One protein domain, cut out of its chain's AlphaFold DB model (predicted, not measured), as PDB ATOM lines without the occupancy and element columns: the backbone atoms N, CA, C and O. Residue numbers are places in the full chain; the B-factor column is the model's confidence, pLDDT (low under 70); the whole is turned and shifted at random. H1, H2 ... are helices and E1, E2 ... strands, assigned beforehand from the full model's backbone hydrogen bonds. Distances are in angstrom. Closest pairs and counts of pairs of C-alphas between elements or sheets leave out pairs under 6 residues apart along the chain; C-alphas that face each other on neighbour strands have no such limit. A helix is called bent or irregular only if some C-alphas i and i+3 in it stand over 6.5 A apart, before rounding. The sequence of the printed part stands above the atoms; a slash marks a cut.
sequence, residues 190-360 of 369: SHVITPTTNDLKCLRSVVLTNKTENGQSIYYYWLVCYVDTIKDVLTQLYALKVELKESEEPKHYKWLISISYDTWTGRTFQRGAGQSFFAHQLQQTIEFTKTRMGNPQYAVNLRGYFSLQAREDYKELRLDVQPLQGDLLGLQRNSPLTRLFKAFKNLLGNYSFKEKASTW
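This is residues 190 to 360 of the 369 residues of the protein "Monkey-king" of Drosophila mauritiana (UniProt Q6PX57). A twisted sheet of five strands curls round H4 and has H2 beside H4 on the same face; its other face is bare of named helices. Over H2, on the side away from the sheet, H5 and H1 lie side by side and cross it, H1 at residues 218 to 222 and H5 at residues 225 to 229, while H3 runs alongside its last residues, 236 to 237. The printed part has 171 residues with five named helices and five named strands, in the order E1 H1 H2 E2 E3 H3 E4 E5 H4 H5; the sheet, in the order E1 - E5 - E4 - E3 - E2, is antiparallel throughout. The class is mixed, helices and strands. The whole is compact, with a radius of gyration of the C-alphas of 16.8 A, and flat in outline, spanning 52 by 42 by 23 A.

Begin with the sheet: find C-alpha 190 at (192.935, 145.559, 142.041), where E1, residues 190 to 193, begins. Next across the sheet is E5, residues 317 to 323, 20.1 A long. Then comes E4, residues 299 to 310, the longest strand at 33.4 A, which you can trace from C-alpha 299 at (181.395, 124.379, 150.530). E3, residues 252 to 261, is 27.8 A long, and E2, residues 241 to 248, is 20.6 A long and bends by 60 degrees at residue 245. Among the helices, H2, residues 218 to 237, is the longest at 27.0 A; it is neither bent nor irregular, but only just: C-alphas 234 and 237 are 6.1 A apart. H4 holds residues 336 to 350, 21.2 A, and H3 residues 277 to 292, 22.0 A. H1 holds residues 197 to 209, 18.9 A, and H5 residues 353 to 359, ending at C-alpha 359 at (197.776, 146.955, 170.063).

Look first at the hairpin E4 and E5, where N 307 and O 320 are 2.8 A apart, within hydrogen-bond range. In the hairpin E2 and E3, N 243 and O 256 are 2.9 A apart; between E3 and E4, N 255 and O 306 are 2.8 A apart; at the edge strand E1, N 191 and O 319 of E5 are 2.8 A apart. H2 and H4 are on one face of the sheet, giving two layers, helices over one face of a sheet. H2 has a height over the sheet of 9.5 A and runs along the strands, at 5 degrees to E4 on the local plane. The sheet curls round H4, whose closest C-alphas to E4 are those of Pro 336 and Leu 302, 5.9 A apart. H2 and H4 are near each other, with 11 pairs of C-alphas within 10 A. H2 is the hub, touching three helices. With residues 225 to 229 alone it touches H5, about perpendicular at 86 degrees, closest at the C-alphas of Thr 229 and Lys 356, 6.7 A. H1 touches H2 with residues 199 to 204 alone, about perpendicular at 79 degrees, closest at the C-alphas of Leu 203 and Trp 222, 7.1 A. H1 and H5 touch at a shallow tilt of 15 degrees, the same way, closest at the C-alphas of Asp 199 and Phe 353, 6.0 A. H3 touches residues 236 to 237 of H2 alone, at a shallow tilt of 25 degrees, the same way, closest at the C-alphas of Leu 282 and Leu 237, 5.4 A; it only grazes the sheet with residues 288 to 292. H3 and H4 are only just apart, 8.3 A at the closest. In H1, H2, H3 and H4 every O i to N i+4 pair is within hydrogen-bond range; in H5, 2 of 3 are.

The C-alphas farthest apart are those of Glu 213 and Pro 296, 52.9 A. The printed part has no cut. The long links are E3 to H3, residues 262 to 276, and E5 to H4, residues 324 to 335. The mean pLDDT of the printed part is 87.4; look for values under 70 at residues 208 to 215, 272, 326 and 328.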
ATOM      1  N   SER A 190     192.122 144.692 141.198       90.75
ATOM      2  CA  SER A 190     192.935 145.559 142.041       90.75
ATOM      3  C   SER A 190     192.095 146.461 142.939       90.75
ATOM      4  O   SER A 190     190.949 146.809 142.625       90.75
ATOM      5  N   HIS A 191     192.667 146.862 144.068       92.44
ATOM      6  CA  HIS A 191     192.154 147.919 144.931       92.44
ATOM      7  C   HIS A 191     193.307 148.676 145.570       92.44
ATOM      8  O   HIS A 191     194.278 148.069 145.996       92.44
ATOM      9  N   VAL A 192     193.187 149.995 145.639       92.19
ATOM     10  CA  VAL A 192     194.228 150.868 146.167       92.19
ATOM     11  C   VAL A 192     193.773 151.456 147.492       92.19
ATOM     12  O   VAL A 192     192.626 151.893 147.617       92.19
ATOM     13  N   ILE A 193     194.683 151.467 148.460       91.88
ATOM     14  CA  ILE A 193     194.500 152.064 149.777       91.88
ATOM     15  C   ILE A 193     195.589 153.112 149.981       91.88
ATOM     16  O   ILE A 193     196.765 152.875 149.711       91.88
ATOM     17  N   THR A 194     195.187 154.269 150.490       92.06
ATOM     18  CA  THR A 194     196.079 155.374 150.849       92.06
ATOM     19  C   THR A 194     195.884 155.729 152.322       92.06
ATOM     20  O   THR A 194     194.757 155.623 152.818       92.06
ATOM     21  N   PRO A 195     196.928 156.190 153.028       90.44
ATOM     22  CA  PRO A 195     196.831 156.572 154.428       90.44
ATOM     23  C   PRO A 195     195.858 157.734 154.608       90.44
ATOM     24  O   PRO A 195     195.955 158.755 153.923       90.44
ATOM     25  N   THR A 196     194.950 157.616 155.572       88.69
ATOM     26  CA  THR A 196     194.077 158.729 155.947       88.69
ATOM     27  C   THR A 196     194.761 159.640 156.965       88.69
ATOM     28  O   THR A 196     195.651 159.238 157.717       88.69
ATOM     29  N   THR A 197     194.297 160.887 157.065       87.38
ATOM     30  CA  THR A 197     194.772 161.830 158.089       87.38
ATOM     31  C   THR A 197     194.603 161.278 159.511       87.38
ATOM     32  O   THR A 197     195.422 161.562 160.385       87.38
ATOM     33  N   ASN A 198     193.560 160.477 159.754       86.69
ATOM     34  CA  ASN A 198     193.309 159.860 161.057       86.69
ATOM     35  C   ASN A 198     194.292 158.725 161.353       86.69
ATOM     36  O   ASN A 198     194.769 158.636 162.487       86.69
ATOM     37  N   ASP A 199     194.645 157.922 160.345       88.25
ATOM     38  CA  ASP A 199     195.650 156.863 160.483       88.25
ATOM     39  C   ASP A 199     196.983 157.470 160.915       88.25
ATOM     40  O   ASP A 199     197.553 157.072 161.929       88.25
ATOM     41  N   LEU A 200     197.424 158.514 160.207       89.19
ATOM     42  CA  LEU A 200     198.682 159.205 160.490       89.19
ATOM     43  C   LEU A 200     198.678 159.866 161.874       89.19
ATOM     44  O   LEU A 200     199.674 159.795 162.589       89.19
ATOM     45  N   LYS A 201     197.564 160.484 162.291       86.81
ATOM     46  CA  LYS A 201     197.431 161.050 163.646       86.81
ATOM     47  C   LYS A 201     197.554 159.971 164.724       86.81
ATOM     48  O   LYS A 201     198.277 160.174 165.697       86.81
ATOM     49  N   CYS A 202     196.890 158.830 164.540       85.62
ATOM     50  CA  CYS A 202     196.959 157.707 165.474       85.62
ATOM     51  C   CYS A 202     198.366 157.093 165.527       85.62
ATOM     52  O   CYS A 202     198.895 156.828 166.607       85.62
ATOM     53  N   LEU A 203     199.003 156.916 164.370       85.12
ATOM     54  CA  LEU A 203     200.380 156.437 164.282       85.12
ATOM     55  C   LEU A 203     201.349 157.356 165.004       85.12
ATOM     56  O   LEU A 203     202.178 156.852 165.746       85.12
ATOM     57  N   ARG A 204     201.233 158.684 164.853       81.44
ATOM     58  CA  ARG A 204     202.119 159.626 165.560       81.44
ATOM     59  C   ARG A 204     202.115 159.376 167.059       81.44
ATOM     60  O   ARG A 204     203.190 159.288 167.637       81.44
ATOM     61  N   SER A 205     200.943 159.199 167.675       74.81
ATOM     62  CA  SER A 205     200.885 158.897 169.110       74.81
ATOM     63  C   SER A 205     201.594 157.590 169.475       74.81
ATOM     64  O   SER A 205     202.294 157.546 170.479       74.81
ATOM     65  N   VAL A 206     201.483 156.545 168.651       72.25
ATOM     66  CA  VAL A 206     202.098 155.232 168.920       72.25
ATOM     67  C   VAL A 206     203.612 155.247 168.661       72.25
ATOM     68  O   VAL A 206     204.391 154.805 169.498       72.25
ATOM     69  N   VAL A 207     204.042 155.822 167.535       71.50
ATOM     70  CA  VAL A 207     205.448 155.934 167.106       71.50
ATOM     71  C   VAL A 207     206.258 156.798 168.078       71.50
ATOM     72  O   VAL A 207     207.361 156.407 168.456       71.50
ATOM     73  N   LEU A 208     205.693 157.919 168.549       62.44
ATOM     74  CA  LEU A 208     206.322 158.780 169.564       62.44
ATOM     75  C   LEU A 208     206.491 158.067 170.913       62.44
ATOM     76  O   LEU A 208     207.470 158.312 171.613       62.44
ATOM     77  N   THR A 209     205.564 157.174 171.269       60.78
ATOM     78  CA  THR A 209     205.611 156.431 172.539       60.78
ATOM     79  C   THR A 209     206.650 155.303 172.501       60.78
ATOM     80  O   THR A 209     207.286 155.018 173.511       60.78
ATOM     81  N   ASN A 210     206.881 154.704 171.327       61.22
ATOM     82  CA  ASN A 210     207.753 153.537 171.161       61.22
ATOM     83  C   ASN A 210     209.235 153.859 170.869       61.22
ATOM     84  O   ASN A 210     209.980 152.934 170.568       61.22
ATOM     85  N   LYS A 211     209.674 155.131 170.933       56.66
ATOM     86  CA  LYS A 211     211.070 155.568 170.661       56.66
ATOM     87  C   LYS A 211     211.700 154.870 169.442       56.66
ATOM     88  O   LYS A 211     212.798 154.330 169.506       56.66
ATOM     89  N   THR A 212     210.982 154.830 168.324       57.91
ATOM     90  CA  THR A 212     211.469 154.163 167.109       57.91
ATOM     91  C   THR A 212     212.499 155.056 166.408       57.91
ATOM     92  O   THR A 212     212.160 155.920 165.605       57.91
ATOM     93  N   GLU A 213     213.776 154.867 166.748       51.78
ATOM     94  CA  GLU A 213     214.929 155.687 166.323       51.78
ATOM     95  C   GLU A 213     215.374 155.489 164.855       51.78
ATOM     96  O   GLU A 213     216.371 156.059 164.425       51.78
ATOM     97  N   ASN A 214     214.634 154.744 164.028       59.44
ATOM     98  CA  ASN A 214     215.152 154.274 162.733       59.44
ATOM     99  C   ASN A 214     215.045 155.245 161.539       59.44
ATOM    100  O   ASN A 214     215.202 154.815 160.400       59.44
ATOM    101  N   GLY A 215     214.763 156.538 161.736       67.25
ATOM    102  CA  GLY A 215     214.769 157.538 160.645       67.25
ATOM    103  C   GLY A 215     213.767 157.301 159.497       67.25
ATOM    104  O   GLY A 215     213.760 158.050 158.521       67.25
ATOM    105  N   GLN A 216     212.911 156.280 159.596       82.31
ATOM    106  CA  GLN A 216     211.914 155.934 158.585       82.31
ATOM    107  C   GLN A 216     210.739 156.913 158.596       82.31
ATOM    108  O   GLN A 216     210.349 157.455 159.634       82.31
ATOM    109  N   SER A 217     210.133 157.120 157.426       87.19
ATOM    110  CA  SER A 217     208.970 158.002 157.308       87.19
ATOM    111  C   SER A 217     207.754 157.437 158.054       87.19
ATOM    112  O   SER A 217     207.587 156.228 158.192       87.19
ATOM    113  N   ILE A 218     206.826 158.301 158.470       87.81
ATOM    114  CA  ILE A 218     205.560 157.847 159.071       87.81
ATOM    115  C   ILE A 218     204.762 156.901 158.153       87.81
ATOM    116  O   ILE A 218     204.036 156.033 158.632       87.81
ATOM    117  N   TYR A 219     204.921 157.051 156.837       90.25
ATOM    118  CA  TYR A 219     204.255 156.229 155.830       90.25
ATOM    119  C   TYR A 219     204.791 154.795 155.797       90.25
ATOM    120  O   TYR A 219     204.021 153.869 155.566       90.25
ATOM    121  N   TYR A 220     206.071 154.597 156.124       89.88
ATOM    122  CA  TYR A 220     206.642 153.265 156.311       89.88
ATOM    123  C   TYR A 220     205.926 152.521 157.446       89.88
ATOM    124  O   TYR A 220     205.426 151.417 157.256       89.88
ATOM    125  N   TYR A 221     205.792 153.152 158.617       88.19
ATOM    126  CA  TYR A 221     205.114 152.531 159.760       88.19
ATOM    127  C   TYR A 221     203.623 152.296 159.502       88.19
ATOM    128  O   TYR A 221     203.069 151.294 159.954       88.19
ATOM    129  N   TRP A 222     202.978 153.196 158.752       91.50
ATOM    130  CA  TRP A 222     201.623 152.969 158.261       91.50
ATOM    131  C   TRP A 222     201.538 151.703 157.419       91.50
ATOM    132  O   TRP A 222     200.712 150.844 157.725       91.50
ATOM    133  N   LEU A 223     202.416 151.561 156.425       91.88
ATOM    134  CA  LEU A 223     202.439 150.405 155.540       91.88
ATOM    135  C   LEU A 223     202.629 149.103 156.323       91.88
ATOM    136  O   LEU A 223     201.827 148.190 156.155       91.88
ATOM    137  N   VAL A 224     203.629 149.025 157.206       90.62
ATOM    138  CA  VAL A 224     203.910 147.800 157.978       90.62
ATOM    139  C   VAL A 224     202.711 147.417 158.855       90.62
ATOM    140  O   VAL A 224     202.249 146.279 158.810       90.62
ATOM    141  N   CYS A 225     202.133 148.376 159.584       90.31
ATOM    142  CA  CYS A 225     200.946 148.125 160.405       90.31
ATOM    143  C   CYS A 225     199.740 147.669 159.558       90.31
ATOM    144  O   CYS A 225     198.956 146.804 159.967       90.31
ATOM    145  N   TYR A 226     199.586 148.223 158.353       91.56
ATOM    146  CA  TYR A 226     198.505 147.845 157.446       91.56
ATOM    147  C   TYR A 226     198.716 146.448 156.846       91.56
ATOM    148  O   TYR A 226     197.763 145.674 156.761       91.56
ATOM    149  N   VAL A 227     199.951 146.083 156.493       92.38
ATOM    150  CA  VAL A 227     200.312 144.725 156.052       92.38
ATOM    151  C   VAL A 227     199.966 143.705 157.140       92.38
ATOM    152  O   VAL A 227     199.311 142.705 156.841       92.38
ATOM    153  N   ASP A 228     200.314 143.978 158.401       90.94
ATOM    154  CA  ASP A 228     199.957 143.114 159.535       90.94
ATOM    155  C   ASP A 228     198.441 143.007 159.720       90.94
ATOM    156  O   ASP A 228     197.908 141.921 159.941       90.94
ATOM    157  N   THR A 229     197.724 144.125 159.575       92.06
ATOM    158  CA  THR A 229     196.253 144.136 159.609       92.06
ATOM    159  C   THR A 229     195.680 143.220 158.531       92.06
ATOM    160  O   THR A 229     194.784 142.424 158.802       92.06
ATOM    161  N   ILE A 230     196.198 143.298 157.304       94.38
ATOM    162  CA  ILE A 230     195.735 142.464 156.192       94.38
ATOM    163  C   ILE A 230     196.022 140.986 156.466       94.38
ATOM    164  O   ILE A 230     195.127 140.161 156.267       94.38
ATOM    165  N   LYS A 231     197.220 140.646 156.961       93.56
ATOM    166  CA  LYS A 231     197.571 139.270 157.350       93.56
ATOM    167  C   LYS A 231     196.582 138.721 158.382       93.56
ATOM    168  O   LYS A 231     196.051 137.626 158.188       93.56
ATOM    169  N   ASP A 232     196.263 139.497 159.418       92.69
ATOM    170  CA  ASP A 232     195.296 139.105 160.449       92.69
ATOM    171  C   ASP A 232     193.877 138.956 159.902       92.69
ATOM    172  O   ASP A 232     193.171 138.011 160.238       92.69
ATOM    173  N   VAL A 233     193.440 139.861 159.027       94.38
ATOM    174  CA  VAL A 233     192.114 139.773 158.407       94.38
ATOM    175  C   VAL A 233     192.000 138.506 157.555       94.38
ATOM    176  O   VAL A 233     191.008 137.785 157.660       94.38
ATOM    177  N   LEU A 234     193.000 138.209 156.721       96.12
ATOM    178  CA  LEU A 234     192.986 137.022 155.862       96.12
ATOM    179  C   LEU A 234     192.999 135.727 156.689       96.12
ATOM    180  O   LEU A 234     192.202 134.827 156.428       96.12
ATOM    181  N   THR A 235     193.865 135.645 157.699       95.50
ATOM    182  CA  THR A 235     194.063 134.421 158.493       95.50
ATOM    183  C   THR A 235     193.030 134.249 159.603       95.50
ATOM    184  O   THR A 235     192.454 133.175 159.726       95.50
ATOM    185  N   GLN A 236     192.746 135.283 160.397       94.25
ATOM    186  CA  GLN A 236     191.891 135.173 161.582       94.25
ATOM    187  C   GLN A 236     190.413 135.427 161.267       94.25
ATOM    188  O   GLN A 236     189.551 134.731 161.797       94.25
ATOM    189  N   LEU A 237     190.095 136.408 160.409       94.31
ATOM    190  CA  LEU A 237     188.694 136.757 160.118       94.31
ATOM    191  C   LEU A 237     188.119 135.967 158.944       94.31
ATOM    192  O   LEU A 237     186.955 135.582 158.965       94.31
ATOM    193  N   TYR A 238     188.905 135.720 157.901       95.69
ATOM    194  CA  TYR A 238     188.446 134.893 156.784       95.69
ATOM    195  C   TYR A 238     188.849 133.425 156.912       95.69
ATOM    196  O   TYR A 238     188.402 132.633 156.083       95.69
ATOM    197  N   ALA A 239     189.604 133.054 157.955       94.94
ATOM    198  CA  ALA A 239     190.067 131.688 158.212       94.94
ATOM    199  C   ALA A 239     190.818 131.066 157.019       94.94
ATOM    200  O   ALA A 239     190.773 129.855 156.801       94.94
ATOM    201  N   LEU A 240     191.477 131.898 156.203       96.56
ATOM    202  CA  LEU A 240     192.175 131.428 155.014       96.56
ATOM    203  C   LEU A 240     193.488 130.762 155.416       96.56
ATOM    204  O   LEU A 240     194.243 131.278 156.243       96.56
ATOM    205  N   LYS A 241     193.820 129.671 154.732       96.12
ATOM    206  CA  LYS A 241     195.188 129.167 154.696       96.12
ATOM    207  C   LYS A 241     195.997 130.075 153.770       96.12
ATOM    208  O   LYS A 241     195.706 130.153 152.575       96.12
ATOM    209  N   VAL A 242     196.991 130.757 154.331       96.38
ATOM    210  CA  VAL A 242     197.850 131.722 153.633       96.38
ATOM    211  C   VAL A 242     199.265 131.155 153.553       96.38
ATOM    212  O   VAL A 242     199.880 130.877 154.577       96.38
ATOM    213  N   GLU A 243     199.788 130.981 152.341       95.94
ATOM    214  CA  GLU A 243     201.160 130.521 152.098       95.94
ATOM    215  C   GLU A 243     201.955 131.606 151.367       95.94
ATOM    216  O   GLU A 243     201.564 132.029 150.278       95.94
ATOM    217  N   LEU A 244     203.089 132.037 151.922       94.94
ATOM    218  CA  LEU A 244     203.987 132.984 151.258       94.94
ATOM    219  C   LEU A 244     204.649 132.353 150.032       94.94
ATOM    220  O   LEU A 244     205.134 131.224 150.092       94.94
ATOM    221  N   LYS A 245     204.637 133.084 148.912       94.25
ATOM    222  CA  LYS A 245     205.273 132.671 147.655       94.25
ATOM    223  C   LYS A 245     206.379 133.629 147.238       94.25
ATOM    224  O   LYS A 245     207.453 133.166 146.883       94.25
ATOM    225  N   GLU A 246     206.127 134.932 147.304       91.38
ATOM    226  CA  GLU A 246     207.107 135.971 146.964       91.38
ATOM    227  C   GLU A 246     207.025 137.095 148.009       91.38
ATOM    228  O   GLU A 246     205.938 137.396 148.518       91.38
ATOM    229  N   SER A 247     208.165 137.694 148.362       92.19
ATOM    230  CA  SER A 247     208.228 138.816 149.302       92.19
ATOM    231  C   SER A 247     209.442 139.702 149.046       92.19
ATOM    232  O   SER A 247     210.546 139.203 148.852       92.19
ATOM    233  N   GLU A 248     209.221 141.011 149.098       90.38
ATOM    234  CA  GLU A 248     210.239 142.056 149.172       90.38
ATOM    235  C   GLU A 248     209.781 143.035 150.262       90.38
ATOM    236  O   GLU A 248     209.039 143.985 150.004       90.38
ATOM    237  N   GLU A 249     210.097 142.734 151.521       85.69
ATOM    238  CA  GLU A 249     209.520 143.458 152.656       85.69
ATOM    239  C   GLU A 249     210.003 144.921 152.740       85.69
ATOM    240  O   GLU A 249     211.186 145.192 152.528       85.69
ATOM    241  N   PRO A 250     209.125 145.885 153.096       85.25
ATOM    242  CA  PRO A 250     207.671 145.773 153.290       85.25
ATOM    243  C   PRO A 250     206.859 146.063 152.011       85.25
ATOM    244  O   PRO A 250     205.638 146.220 152.072       85.25
ATOM    245  N   LYS A 251     207.525 146.226 150.865       89.06
ATOM    246  CA  LYS A 251     206.936 146.770 149.635       89.06
ATOM    247  C   LYS A 251     206.117 145.757 148.852       89.06
ATOM    248  O   LYS A 251     205.141 146.144 148.217       89.06
ATOM    249  N   HIS A 252     206.492 144.486 148.879       93.75
ATOM    250  CA  HIS A 252     205.821 143.461 148.099       93.75
ATOM    251  C   HIS A 252     205.588 142.185 148.899       93.75
ATOM    252  O   HIS A 252     206.482 141.664 149.567       93.75
ATOM    253  N   TYR A 253     204.376 141.653 148.772       95.62
ATOM    254  CA  TYR A 253     204.015 140.328 149.255       95.62
ATOM    255  C   TYR A 253     203.127 139.647 148.234       95.62
ATOM    256  O   TYR A 253     202.233 140.270 147.667       95.62
ATOM    257  N   LYS A 254     203.309 138.343 148.073       95.75
ATOM    258  CA  LYS A 254     202.415 137.494 147.301       95.75
ATOM    259  C   LYS A 254     202.140 136.222 148.072       95.75
ATOM    260  O   LYS A 254     203.043 135.428 148.355       95.75
ATOM    261  N   TRP A 255     200.872 136.026 148.389       97.12
ATOM    262  CA  TRP A 255     200.381 134.867 149.108       97.12
ATOM    263  C   TRP A 255     199.514 134.005 148.206       97.12
ATOM    264  O   TRP A 255     198.672 134.507 147.465       97.12
ATOM    265  N   LEU A 256     199.674 132.692 148.313       96.19
ATOM    266  CA  LEU A 256     198.658 131.746 147.880       96.19
ATOM    267  C   LEU A 256     197.633 131.623 149.010       96.19
ATOM    268  O   LEU A 256     197.969 131.167 150.103       96.19
ATOM    269  N   ILE A 257     196.397 132.033 148.744       97.12
ATOM    270  CA  ILE A 257     195.284 131.929 149.688       97.12
ATOM    271  C   ILE A 257     194.382 130.759 149.310       97.12
ATOM    272  O   ILE A 257     194.132 130.511 148.126       97.12
ATOM    273  N   SER A 258     193.889 130.035 150.313       95.19
ATOM    274  CA  SER A 258     192.940 128.945 150.097       95.19
ATOM    275  C   SER A 258     191.995 128.708 151.270       95.19
ATOM    276  O   SER A 258     192.351 128.967 152.417       95.19
ATOM    277  N   ILE A 259     190.787 128.223 150.974       95.25
ATOM    278  CA  ILE A 259     189.800 127.770 151.967       95.25
ATOM    279  C   ILE A 259     188.780 126.826 151.313       95.25
ATOM    280  O   ILE A 259     188.534 126.917 150.108       95.25
ATOM    281  N   SER A 260     188.194 125.935 152.117       91.38
ATOM    282  CA  SER A 260     187.211 124.927 151.694       91.38
ATOM    283  C   SER A 260     185.743 125.281 152.002       91.38
ATOM    284  O   SER A 260     184.830 124.545 151.626       91.38
ATOM    285  N   TYR A 261     185.486 126.393 152.696       91.62
ATOM    286  CA  TYR A 261     184.145 126.848 153.073       91.62
ATOM    287  C   TYR A 261     184.028 128.382 153.069       91.62
ATOM    288  O   TYR A 261     185.012 129.105 153.215       91.62
ATOM    289  N   ASP A 262     182.814 128.884 152.855       91.81
ATOM    290  CA  ASP A 262     182.515 130.314 152.735       91.81
ATOM    291  C   ASP A 262     182.471 131.011 154.110       91.81
ATOM    292  O   ASP A 262     181.607 130.718 154.941       91.81
ATOM    293  N   THR A 263     183.343 132.003 154.324       93.25
ATOM    294  CA  THR A 263     183.393 132.854 155.532       93.25
ATOM    295  C   THR A 263     182.986 134.316 155.289       93.25
ATOM    296  O   THR A 263     183.119 135.162 156.182       93.25
ATOM    297  N   TRP A 264     182.485 134.649 154.095       93.00
ATOM    298  CA  TRP A 264     182.155 136.017 153.671       93.00
ATOM    299  C   TRP A 264     180.657 136.254 153.450       93.00
ATOM    300  O   TRP A 264     180.170 137.356 153.713       93.00
ATOM    301  N   THR A 265     179.908 135.262 152.971       89.31
ATOM    302  CA  THR A 265     178.472 135.402 152.703       89.31
ATOM    303  C   THR A 265     177.718 135.573 154.017       89.31
ATOM    304  O   THR A 265     177.946 134.827 154.965       89.31
ATOM    305  N   GLY A 266     176.835 136.571 154.099       86.69
ATOM    306  CA  GLY A 266     176.057 136.866 155.310       86.69
ATOM    307  C   GLY A 266     176.850 137.512 156.454       86.69
ATOM    308  O   GLY A 266     176.283 137.742 157.518       86.69
ATOM    309  N   ARG A 267     178.138 137.828 156.257       90.69
ATOM    310  CA  ARG A 267     178.940 138.593 157.224       90.69
ATOM    311  C   ARG A 267     178.382 140.010 157.366       90.69
ATOM    312  O   ARG A 267     178.139 140.676 156.356       90.69
ATOM    313  N   THR A 268     178.206 140.489 158.597       86.56
ATOM    314  CA  THR A 268     177.719 141.854 158.849       86.56
ATOM    315  C   THR A 268     178.876 142.759 159.253       86.56
ATOM    316  O   THR A 268     179.667 142.429 160.131       86.56
ATOM    317  N   PHE A 269     178.976 143.930 158.625       85.62
ATOM    318  CA  PHE A 269     180.061 144.894 158.866       85.62
ATOM    319  C   PHE A 269     179.667 145.981 159.878       85.62
ATOM    320  O   PHE A 269     180.174 147.098 159.838       85.62
ATOM    321  N   GLN A 270     178.737 145.668 160.781       78.44
ATOM    322  CA  GLN A 270     178.288 146.588 161.824       78.44
ATOM    323  C   GLN A 270     179.217 146.525 163.043       78.44
ATOM    324  O   GLN A 270     179.809 145.486 163.347       78.44
ATOM    325  N   ARG A 271     179.337 147.649 163.757       70.31
ATOM    326  CA  ARG A 271     180.017 147.708 165.057       70.31
ATOM    327  C   ARG A 271     179.033 147.250 166.132       70.31
ATOM    328  O   ARG A 271     177.970 147.846 166.272       70.31
ATOM    329  N   GLY A 272     179.368 146.179 166.848       66.12
ATOM    330  CA  GLY A 272     178.570 145.705 167.979       66.12
ATOM    331  C   GLY A 272     178.699 146.638 169.184       66.12
ATOM    332  O   GLY A 272     179.726 147.293 169.359       66.12
ATOM    333  N   ALA A 273     177.668 146.700 170.027       70.31
ATOM    334  CA  ALA A 273     177.736 147.453 171.275       70.31
ATOM    335  C   ALA A 273     178.775 146.815 172.219       70.31
ATOM    336  O   ALA A 273     178.708 145.622 172.499       70.31
ATOM    337  N   GLY A 274     179.740 147.606 172.695       76.75
ATOM    338  CA  GLY A 274     180.675 147.201 173.754       76.75
ATOM    339  C   GLY A 274     181.865 146.325 173.342       76.75
ATOM    340  O   GLY A 274     182.654 145.970 174.211       76.75
ATOM    341  N   GLN A 275     182.049 146.005 172.056       83.12
ATOM    342  CA  GLN A 275     183.208 145.242 171.573       83.12
ATOM    343  C   GLN A 275     183.885 145.902 170.368       83.12
ATOM    344  O   GLN A 275     183.273 146.686 169.639       83.12
ATOM    345  N   SER A 276     185.163 145.584 170.164       86.81
ATOM    346  CA  SER A 276     185.942 146.090 169.035       86.81
ATOM    347  C   SER A 276     185.420 145.520 167.704       86.81
ATOM    348  O   SER A 276     184.766 144.469 167.678       86.81
ATOM    349  N   PHE A 277     185.670 146.207 166.583       89.94
ATOM    350  CA  PHE A 277     185.170 145.733 165.292       89.94
ATOM    351  C   PHE A 277     185.814 144.392 164.926       89.94
ATOM    352  O   PHE A 277     185.113 143.482 164.488       89.94
ATOM    353  N   PHE A 278     187.120 144.239 165.166       89.50
ATOM    354  CA  PHE A 278     187.837 142.989 164.934       89.50
ATOM    355  C   PHE A 278     187.275 141.844 165.779       89.50
ATOM    356  O   PHE A 278     186.996 140.779 165.235       89.50
ATOM    357  N   ALA A 279     187.032 142.069 167.076       89.75
ATOM    358  CA  ALA A 279     186.471 141.055 167.970       89.75
ATOM    359  C   ALA A 279     185.082 140.589 167.505       89.75
ATOM    360  O   ALA A 279     184.817 139.390 167.438       89.75
ATOM    361  N   HIS A 280     184.224 141.525 167.083       91.62
ATOM    362  CA  HIS A 280     182.921 141.182 166.513       91.62
ATOM    363  C   HIS A 280     183.055 140.332 165.238       91.62
ATOM    364  O   HIS A 280     182.365 139.323 165.085       91.62
ATOM    365  N   GLN A 281     183.966 140.699 164.329       92.88
ATOM    366  CA  GLN A 281     184.216 139.924 163.110       92.88
ATOM    367  C   GLN A 281     184.801 138.538 163.405       92.88
ATOM    368  O   GLN A 281     184.473 137.572 162.710       92.88
ATOM    369  N   LEU A 282     185.649 138.425 164.425       93.12
ATOM    370  CA  LEU A 282     186.225 137.157 164.855       93.12
ATOM    371  C   LEU A 282     185.135 136.230 165.403       93.12
ATOM    372  O   LEU A 282     185.070 135.072 165.000       93.12
ATOM    373  N   GLN A 283     184.205 136.754 166.208       92.38
ATOM    374  CA  GLN A 283     183.065 135.982 166.709       92.38
ATOM    375  C   GLN A 283     182.198 135.428 165.569       92.38
ATOM    376  O   GLN A 283     181.826 134.256 165.590       92.38
ATOM    377  N   GLN A 284     181.925 136.229 164.533       93.19
ATOM    378  CA  GLN A 284     181.203 135.739 163.351       93.19
ATOM    379  C   GLN A 284     181.952 134.604 162.650       93.19
ATOM    380  O   GLN A 284     181.340 133.644 162.192       93.19
ATOM    381  N   THR A 285     183.280 134.686 162.598       94.50
ATOM    382  CA  THR A 285     184.128 133.649 161.998       94.50
ATOM    383  C   THR A 285     184.064 132.347 162.786       94.50
ATOM    384  O   THR A 285     183.959 131.277 162.185       94.50
ATOM    385  N   ILE A 286     184.062 132.429 164.118       94.38
ATOM    386  CA  ILE A 286     183.881 131.275 165.006       94.38
ATOM    387  C   ILE A 286     182.525 130.609 164.732       94.38
ATOM    388  O   ILE A 286     182.467 129.397 164.532       94.38
ATOM    389  N   GLU A 287     181.446 131.387 164.644       93.50
ATOM    390  CA  GLU A 287     180.108 130.853 164.358       93.50
ATOM    391  C   GLU A 287     179.990 130.267 162.943       93.50
ATOM    392  O   GLU A 287     179.423 129.189 162.759       93.50
ATOM    393  N   PHE A 288     180.585 130.905 161.933       94.50
ATOM    394  CA  PHE A 288     180.642 130.350 160.576       94.50
ATOM    395  C   PHE A 288     181.430 129.048 160.526       94.50
ATOM    396  O   PHE A 288     180.997 128.098 159.886       94.50
ATOM    397  N   THR A 289     182.549 128.971 161.236       92.88
ATOM    398  CA  THR A 289     183.363 127.752 161.306       92.88
ATOM    399  C   THR A 289     182.557 126.598 161.905       92.88
ATOM    400  O   THR A 289     182.560 125.509 161.342       92.88
ATOM    401  N   LYS A 290     181.784 126.839 162.972       93.25
ATOM    402  CA  LYS A 290     180.914 125.816 163.582       93.25
ATOM    403  C   LYS A 290     179.758 125.377 162.678       93.25
ATOM    404  O   LYS A 290     179.415 124.204 162.656       93.25
ATOM    405  N   THR A 291     179.128 126.317 161.972       92.38
ATOM    406  CA  THR A 291     177.866 126.071 161.244       92.38
ATOM    407  C   THR A 291     178.051 125.673 159.780       92.38
ATOM    408  O   THR A 291     177.160 125.060 159.189       92.38
ATOM    409  N   ARG A 292     179.187 126.031 159.170       92.50
ATOM    410  CA  ARG A 292     179.427 125.870 157.726       92.50
ATOM    411  C   ARG A 292     180.444 124.797 157.392       92.50
ATOM    412  O   ARG A 292     180.393 124.251 156.292       92.50
ATOM    413  N   MET A 293     181.368 124.494 158.300       87.69
ATOM    414  CA  MET A 293     182.359 123.453 158.055       87.69
ATOM    415  C   MET A 293     181.658 122.101 157.880       87.69
ATOM    416  O   MET A 293     180.859 121.693 158.717       87.69
ATOM    417  N   GLY A 294     181.921 121.432 156.757       79.31
ATOM    418  CA  GLY A 294     181.263 120.172 156.399       79.31
ATOM    419  C   GLY A 294     179.838 120.315 155.850       79.31
ATOM    420  O   GLY A 294     179.259 119.312 155.444       79.31
ATOM    421  N   ASN A 295     179.276 121.529 155.780       84.38
ATOM    422  CA  ASN A 295     177.970 121.767 155.170       84.38
ATOM    423  C   ASN A 295     178.123 122.009 153.651       84.38
ATOM    424  O   ASN A 295     178.724 123.017 153.261       84.38
ATOM    425  N   PRO A 296     177.545 121.154 152.783       78.31
ATOM    426  CA  PRO A 296     177.663 121.290 151.330       78.31
ATOM    427  C   PRO A 296     177.165 122.629 150.773       78.31
ATOM    428  O   PRO A 296     177.694 123.101 149.774       78.31
ATOM    429  N   GLN A 297     176.194 123.278 151.428       81.44
ATOM    430  CA  GLN A 297     175.641 124.561 150.979       81.44
ATOM    431  C   GLN A 297     176.669 125.704 151.019       81.44
ATOM    432  O   GLN A 297     176.560 126.671 150.268       81.44
ATOM    433  N   TYR A 298     177.661 125.599 151.904       86.69
ATOM    434  CA  TYR A 298     178.703 126.607 152.097       86.69
ATOM    435  C   TYR A 298     180.082 126.117 151.651       86.69
ATOM    436  O   TYR A 298     181.070 126.824 151.857       86.69
ATOM    437  N   ALA A 299     180.159 124.924 151.059       83.75
ATOM    438  CA  ALA A 299     181.395 124.379 150.530       83.75
ATOM    439  C   ALA A 299     181.860 125.216 149.334       83.75
ATOM    440  O   ALA A 299     181.107 125.489 148.399       83.75
ATOM    441  N   VAL A 300     183.121 125.630 149.362       87.19
ATOM    442  CA  VAL A 300     183.756 126.380 148.273       87.19
ATOM    443  C   VAL A 300     185.162 125.844 148.094       87.19
ATOM    444  O   VAL A 300     185.849 125.611 149.073       87.19
ATOM    445  N   ASN A 301     185.630 125.689 146.861       85.81
ATOM    446  CA  ASN A 301     187.059 125.515 146.618       85.81
ATOM    447  C   ASN A 301     187.635 126.860 146.172       85.81
ATOM    448  O   ASN A 301     187.590 127.211 144.989       85.81
ATOM    449  N   LEU A 302     188.093 127.658 147.135       91.44
ATOM    450  CA  LEU A 302     188.767 128.915 146.845       91.44
ATOM    451  C   LEU A 302     190.270 128.681 146.868       91.44
ATOM    452  O   LEU A 302     190.822 128.286 147.894       91.44
ATOM    453  N   ARG A 303     190.931 128.996 145.752       92.56
ATOM    454  CA  ARG A 303     192.387 129.033 145.642       92.56
ATOM    455  C   ARG A 303     192.802 130.129 144.665       92.56
ATOM    456  O   ARG A 303     192.251 130.223 143.571       92.56
ATOM    457  N   GLY A 304     193.747 130.972 145.057       93.44
ATOM    458  CA  GLY A 304     194.214 132.081 144.224       93.44
ATOM    459  C   GLY A 304     195.365 132.837 144.868       93.44
ATOM    460  O   GLY A 304     195.704 132.598 146.026       93.44
ATOM    461  N   TYR A 305     195.973 133.744 144.114       95.88
ATOM    462  CA  TYR A 305     196.996 134.638 144.630       95.88
ATOM    463  C   TYR A 305     196.368 135.922 145.160       95.88
ATOM    464  O   TYR A 305     195.497 136.513 144.521       95.88
ATOM    465  N   PHE A 306     196.844 136.353 146.319       96.81
ATOM    466  CA  PHE A 306     196.600 137.669 146.886       96.81
ATOM    467  C   PHE A 306     197.945 138.382 146.997       96.81
ATOM    468  O   PHE A 306     198.860 137.860 147.634       96.81
ATOM    469  N   SER A 307     198.067 139.553 146.383       96.06
ATOM    470  CA  SER A 307     199.315 140.310 146.346       96.06
ATOM    471  C   SER A 307     199.142 141.699 146.941       96.06
ATOM    472  O   SER A 307     198.083 142.318 146.832       96.06
ATOM    473  N   LEU A 308     200.212 142.173 147.564       95.44
ATOM    474  CA  LEU A 308     200.389 143.516 148.082       95.44
ATOM    475  C   LEU A 308     201.533 144.169 147.321       95.44
ATOM    476  O   LEU A 308     202.601 143.571 147.186       95.44
ATOM    477  N   GLN A 309     201.328 145.394 146.857       95.38
ATOM    478  CA  GLN A 309     202.374 146.193 146.240       95.38
ATOM    479  C   GLN A 309     202.277 147.631 146.734       95.38
ATOM    480  O   GLN A 309     201.319 148.345 146.439       95.38
ATOM    481  N   ALA A 310     203.261 148.054 147.514       93.50
ATOM    482  CA  ALA A 310     203.389 149.424 147.956       93.50
ATOM    483  C   ALA A 310     204.103 150.264 146.900       93.50
ATOM    484  O   ALA A 310     204.998 149.792 146.196       93.50
ATOM    485  N   ARG A 311     203.739 151.541 146.829       91.12
ATOM    486  CA  ARG A 311     204.518 152.529 146.087       91.12
ATOM    487  C   ARG A 311     205.828 152.823 146.819       91.12
ATOM    488  O   ARG A 311     205.901 152.728 148.042       91.12
ATOM    489  N   GLU A 312     206.840 153.247 146.067       88.94
ATOM    490  CA  GLU A 312     208.170 153.614 146.577       88.94
ATOM    491  C   GLU A 312     208.154 154.614 147.743       88.94
ATOM    492  O   GLU A 312     208.998 154.547 148.630       88.94
ATOM    493  N   ASP A 313     207.183 155.528 147.772       88.06
ATOM    494  CA  ASP A 313     207.038 156.533 148.829       88.06
ATOM    495  C   ASP A 313     206.177 156.070 150.021       88.06
ATOM    496  O   ASP A 313     205.931 156.853 150.940       88.06
ATOM    497  N   TYR A 314     205.720 154.814 150.004       89.94
ATOM    498  CA  TYR A 314     204.850 154.175 150.997       89.94
ATOM    499  C   TYR A 314     203.473 154.833 151.182       89.94
ATOM    500  O   TYR A 314     202.752 154.507 152.125       89.94
ATOM    501  N   LYS A 315     203.075 155.761 150.303       90.19
ATOM    502  CA  LYS A 315     201.795 156.488 150.421       90.19
ATOM    503  C   LYS A 315     200.630 155.773 149.755       90.19
ATOM    504  O   LYS A 315     199.511 156.279 149.758       90.19
ATOM    505  N   GLU A 316     200.887 154.617 149.173       93.50
ATOM    506  CA  GLU A 316     199.899 153.846 148.452       93.50
ATOM    507  C   GLU A 316     200.209 152.365 148.613       93.50
ATOM    508  O   GLU A 316     201.362 151.952 148.482       93.50
ATOM    509  N   LEU A 317     199.171 151.581 148.891       94.12
ATOM    510  CA  LEU A 317     199.214 150.131 148.913       94.12
ATOM    511  C   LEU A 317     198.162 149.594 147.940       94.12
ATOM    512  O   LEU A 317     196.956 149.745 148.156       94.12
ATOM    513  N   ARG A 318     198.626 148.953 146.869       95.25
ATOM    514  CA  ARG A 318     197.803 148.217 145.915       95.25
ATOM    515  C   ARG A 318     197.618 146.781 146.400       95.25
ATOM    516  O   ARG A 318     198.561 146.119 146.827       95.25
ATOM    517  N   LEU A 319     196.379 146.324 146.334       95.88
ATOM    518  CA  LEU A 319     195.924 144.984 146.671       95.88
ATOM    519  C   LEU A 319     195.434 144.317 145.394       95.88
ATOM    520  O   LEU A 319     194.512 144.840 144.764       95.88
ATOM    521  N   ASP A 320     195.975 143.157 145.057       93.62
ATOM    522  CA  ASP A 320     195.609 142.426 143.849       93.62
ATOM    523  C   ASP A 320     195.152 141.011 144.179       93.62
ATOM    524  O   ASP A 320     195.771 140.314 144.981       93.62
ATOM    525  N   VAL A 321     194.080 140.560 143.527       94.31
ATOM    526  CA  VAL A 321     193.700 139.144 143.503       94.31
ATOM    527  C   VAL A 321     193.789 138.596 142.094       94.31
ATOM    528  O   VAL A 321     193.320 139.222 141.142       94.31
ATOM    529  N   GLN A 322     194.371 137.408 141.984       91.88
ATOM    530  CA  GLN A 322     194.576 136.694 140.730       91.88
ATOM    531  C   GLN A 322     194.163 135.228 140.913       91.88
ATOM    532  O   GLN A 322     194.463 134.628 141.948       91.88
ATOM    533  N   PRO A 323     193.462 134.622 139.945       89.75
ATOM    534  CA  PRO A 323     193.165 133.204 139.989       89.75
ATOM    535  C   PRO A 323     194.436 132.402 139.666       89.75
ATOM    536  O   PRO A 323     195.445 132.954 139.224       89.75
ATOM    537  N   LEU A 324     194.407 131.090 139.895       87.75
ATOM    538  CA  LEU A 324     195.515 130.229 139.475       87.75
ATOM    539  C   LEU A 324     195.647 130.201 137.945       87.75
ATOM    540  O   LEU A 324     194.682 130.450 137.218       87.75
ATOM    541  N   GLN A 325     196.846 129.875 137.454       79.00
ATOM    542  CA  GLN A 325     197.071 129.705 136.019       79.00
ATOM    543  C   GLN A 325     196.079 128.678 135.452       79.00
ATOM    544  O   GLN A 325     195.904 127.600 136.012       79.00
ATOM    545  N   GLY A 326     195.403 129.043 134.361       69.06
ATOM    546  CA  GLY A 326     194.364 128.220 133.732       69.06
ATOM    547  C   GLY A 326     192.937 128.444 134.254       69.06
ATOM    548  O   GLY A 326     191.990 128.083 133.559       69.06
ATOM    549  N   ASP A 327     192.730 129.105 135.400       74.00
ATOM    550  CA  ASP A 327     191.384 129.417 135.906       74.00
ATOM    551  C   ASP A 327     190.845 130.728 135.308       74.00
ATOM    552  O   ASP A 327     190.757 131.777 135.953       74.00
ATOM    553  N   LEU A 328     190.455 130.654 134.033       65.25
ATOM    554  CA  LEU A 328     189.955 131.785 133.236       65.25
ATOM    555  C   LEU A 328     188.658 132.410 133.781       65.25
ATOM    556  O   LEU A 328     188.289 133.518 133.378       65.25
ATOM    557  N   LEU A 329     187.978 131.719 134.701       72.12
ATOM    558  CA  LEU A 329     186.716 132.131 135.318       72.12
ATOM    559  C   LEU A 329     186.862 132.526 136.790       72.12
ATOM    560  O   LEU A 329     185.895 132.998 137.396       72.12
ATOM    561  N   GLY A 330     188.063 132.405 137.358       75.00
ATOM    562  CA  GLY A 330     188.322 132.639 138.777       75.00
ATOM    563  C   GLY A 330     188.094 134.080 139.246       75.00
ATOM    564  O   GLY A 330     188.035 134.314 140.447       75.00
ATOM    565  N   LEU A 331     187.889 135.042 138.331       80.00
ATOM    566  CA  LEU A 331     187.486 136.425 138.649       80.00
ATOM    567  C   LEU A 331     186.138 136.855 138.044       80.00
ATOM    568  O   LEU A 331     185.850 138.053 137.943       80.00
ATOM    569  N   GLN A 332     185.275 135.907 137.669       79.00
ATOM    570  CA  GLN A 332     183.888 136.216 137.305       79.00
ATOM    571  C   GLN A 332     183.092 136.751 138.503       79.00
ATOM    572  O   GLN A 332     183.433 136.493 139.658       79.00
ATOM    573  N   ARG A 333     181.997 137.484 138.246       73.75
ATOM    574  CA  ARG A 333     181.196 138.178 139.284       73.75
ATOM    575  C   ARG A 333     180.786 137.282 140.461       73.75
ATOM    576  O   ARG A 333     180.764 137.760 141.592       73.75
ATOM    577  N   ASN A 334     180.486 136.014 140.190       77.69
ATOM    578  CA  ASN A 334     180.036 135.045 141.192       77.69
ATOM    579  C   ASN A 334     181.140 134.098 141.685       77.69
ATOM    580  O   ASN A 334     180.862 133.262 142.538       77.69
ATOM    581  N   SER A 335     182.377 134.238 141.197       85.38
ATOM    582  CA  SER A 335     183.494 133.410 141.660       85.38
ATOM    583  C   SER A 335     183.753 133.621 143.162       85.38
ATOM    584  O   SER A 335     183.642 134.758 143.646       85.38
ATOM    585  N   PRO A 336     184.139 132.566 143.907       89.62
ATOM    586  CA  PRO A 336     184.490 132.678 145.322       89.62
ATOM    587  C   PRO A 336     185.554 133.750 145.580       89.62
ATOM    588  O   PRO A 336     185.373 134.590 146.456       89.62
ATOM    589  N   LEU A 337     186.607 133.799 144.756       91.56
ATOM    590  CA  LEU A 337     187.693 134.775 144.886       91.56
ATOM    591  C   LEU A 337     187.196 136.220 144.717       91.56
ATOM    592  O   LEU A 337     187.561 137.101 145.493       91.56
ATOM    593  N   THR A 338     186.296 136.470 143.760       90.25
ATOM    594  CA  THR A 338     185.675 137.795 143.587       90.25
ATOM    595  C   THR A 338     184.780 138.176 144.764       90.25
ATOM    596  O   THR A 338     184.799 139.331 145.200       90.25
ATOM    597  N   ARG A 339     183.972 137.234 145.263       92.56
ATOM    598  CA  ARG A 339     183.069 137.467 146.397       92.56
ATOM    599  C   ARG A 339     183.852 137.743 147.678       92.56
ATOM    600  O   ARG A 339     183.563 138.743 148.337       92.56
ATOM    601  N   LEU A 340     184.886 136.945 147.951       95.06
ATOM    602  CA  LEU A 340     185.841 137.169 149.034       95.06
ATOM    603  C   LEU A 340     186.474 138.556 148.908       95.06
ATOM    604  O   LEU A 340     186.392 139.339 149.847       95.06
ATOM    605  N   PHE A 341     187.041 138.903 147.747       94.81
ATOM    606  CA  PHE A 341     187.714 140.193 147.575       94.81
ATOM    607  C   PHE A 341     186.758 141.379 147.755       94.81
ATOM    608  O   PHE A 341     187.115 142.392 148.352       94.81
ATOM    609  N   LYS A 342     185.503 141.260 147.303       93.31
ATOM    610  CA  LYS A 342     184.475 142.280 147.557       93.31
ATOM    611  C   LYS A 342     184.177 142.422 149.053       93.31
ATOM    612  O   LYS A 342     184.126 143.547 149.546       93.31
ATOM    613  N   ALA A 343     183.979 141.311 149.760       94.12
ATOM    614  CA  ALA A 343     183.723 141.324 151.199       94.12
ATOM    615  C   ALA A 343     184.920 141.880 151.982       94.12
ATOM    616  O   ALA A 343     184.731 142.698 152.875       94.12
ATOM    617  N   PHE A 344     186.135 141.502 151.592       95.06
ATOM    618  CA  PHE A 344     187.385 141.970 152.179       95.06
ATOM    619  C   PHE A 344     187.537 143.491 152.061       95.06
ATOM    620  O   PHE A 344     187.798 144.161 153.056       95.06
ATOM    621  N   LYS A 345     187.275 144.068 150.879       93.44
ATOM    622  CA  LYS A 345     187.278 145.531 150.698       93.44
ATOM    623  C   LYS A 345     186.248 146.229 151.583       93.44
ATOM    624  O   LYS A 345     186.554 147.251 152.190       93.44
ATOM    625  N   ASN A 346     185.043 145.667 151.686       91.44
ATOM    626  CA  ASN A 346     184.017 146.200 152.581       91.44
ATOM    627  C   ASN A 346     184.458 146.131 154.051       91.44
ATOM    628  O   ASN A 346     184.191 147.062 154.806       91.44
ATOM    629  N   LEU A 347     185.145 145.059 154.452       92.38
ATOM    630  CA  LEU A 347     185.688 144.912 155.800       92.38
ATOM    631  C   LEU A 347     186.740 145.983 156.082       92.38
ATOM    632  O   LEU A 347     186.604 146.703 157.067       92.38
ATOM    633  N   LEU A 348     187.735 146.136 155.202       90.56
ATOM    634  CA  LEU A 348     188.784 147.148 155.356       90.56
ATOM    635  C   LEU A 348     188.223 148.574 155.383       90.56
ATOM    636  O   LEU A 348     188.688 149.387 156.173       90.56
ATOM    637  N   GLY A 349     187.185 148.868 154.594       86.94
ATOM    638  CA  GLY A 349     186.519 150.174 154.615       86.94
ATOM    639  C   GLY A 349     185.796 150.497 155.931       86.94
ATOM    640  O   GLY A 349     185.605 151.668 156.249       86.94
ATOM    641  N   ASN A 350     185.405 149.482 156.710       86.94
ATOM    642  CA  ASN A 350     184.768 149.655 158.024       86.94
ATOM    643  C   ASN A 350     185.745 149.480 159.200       86.94
ATOM    644  O   ASN A 350     185.439 149.886 160.331       86.94
ATOM    645  N   TYR A 351     186.909 148.887 158.933       86.06
ATOM    646  CA  TYR A 351     187.956 148.645 159.909       86.06
ATOM    647  C   TYR A 351     188.574 149.961 160.388       86.06
ATOM    648  O   TYR A 351     188.913 150.844 159.603       86.06
ATOM    649  N   SER A 352     188.741 150.095 161.701       84.56
ATOM    650  CA  SER A 352     189.405 151.255 162.289       84.56
ATOM    651  C   SER A 352     190.893 150.967 162.433       84.56
ATOM    652  O   SER A 352     191.280 150.184 163.296       84.56
ATOM    653  N   PHE A 353     191.741 151.649 161.661       85.44
ATOM    654  CA  PHE A 353     193.199 151.520 161.780       85.44
ATOM    655  C   PHE A 353     193.699 151.733 163.221       85.44
ATOM    656  O   PHE A 353     194.616 151.052 163.676       85.44
ATOM    657  N   LYS A 354     193.042 152.627 163.975       85.00
ATOM    658  CA  LYS A 354     193.336 152.884 165.392       85.00
ATOM    659  C   LYS A 354     193.279 151.617 166.251       85.00
ATOM    660  O   LYS A 354     194.067 151.499 167.181       85.00
ATOM    661  N   GLU A 355     192.368 150.694 165.944       85.12
ATOM    662  CA  GLU A 355     192.181 149.448 166.695       85.12
ATOM    663  C   GLU A 355     193.422 148.550 166.606       85.12
ATOM    664  O   GLU A 355     193.930 148.096 167.635       85.12
ATOM    665  N   LYS A 356     193.983 148.388 165.395       84.69
ATOM    666  CA  LYS A 356     195.268 147.703 165.225       84.69
ATOM    667  C   LYS A 356     196.392 148.507 165.855       84.69
ATOM    668  O   LYS A 356     197.123 147.979 166.683       84.69
ATOM    669  N   ALA A 357     196.514 149.786 165.500       83.56
ATOM    670  CA  ALA A 357     197.645 150.616 165.902       83.56
ATOM    671  C   ALA A 357     197.826 150.684 167.428       83.56
ATOM    672  O   ALA A 357     198.958 150.693 167.896       83.56
ATOM    673  N   SER A 358     196.739 150.672 168.212       81.19
ATOM    674  CA  SER A 358     196.817 150.677 169.682       81.19
ATOM    675  C   SER A 358     197.371 149.393 170.304       81.19
ATOM    676  O   SER A 358     197.861 149.428 171.427       81.19
ATOM    677  N   THR A 359     197.277 148.265 169.601       80.38
ATOM    678  CA  THR A 359     197.776 146.955 170.063       80.38
ATOM    679  C   THR A 359     199.015 146.508 169.290       80.38
ATOM    680  O   THR A 359     199.577 145.445 169.562       80.38
ATOM    681  N   TRP A 360     199.448 147.317 168.324       81.62
ATOM    682  CA  TRP A 360     200.538 146.994 167.424       81.62
ATOM    683  C   TRP A 360     201.879 147.117 168.141       81.62
ATOM    684  O   TRP A 360     202.276 148.192 168.595       81.62
TER     685      TRP A 360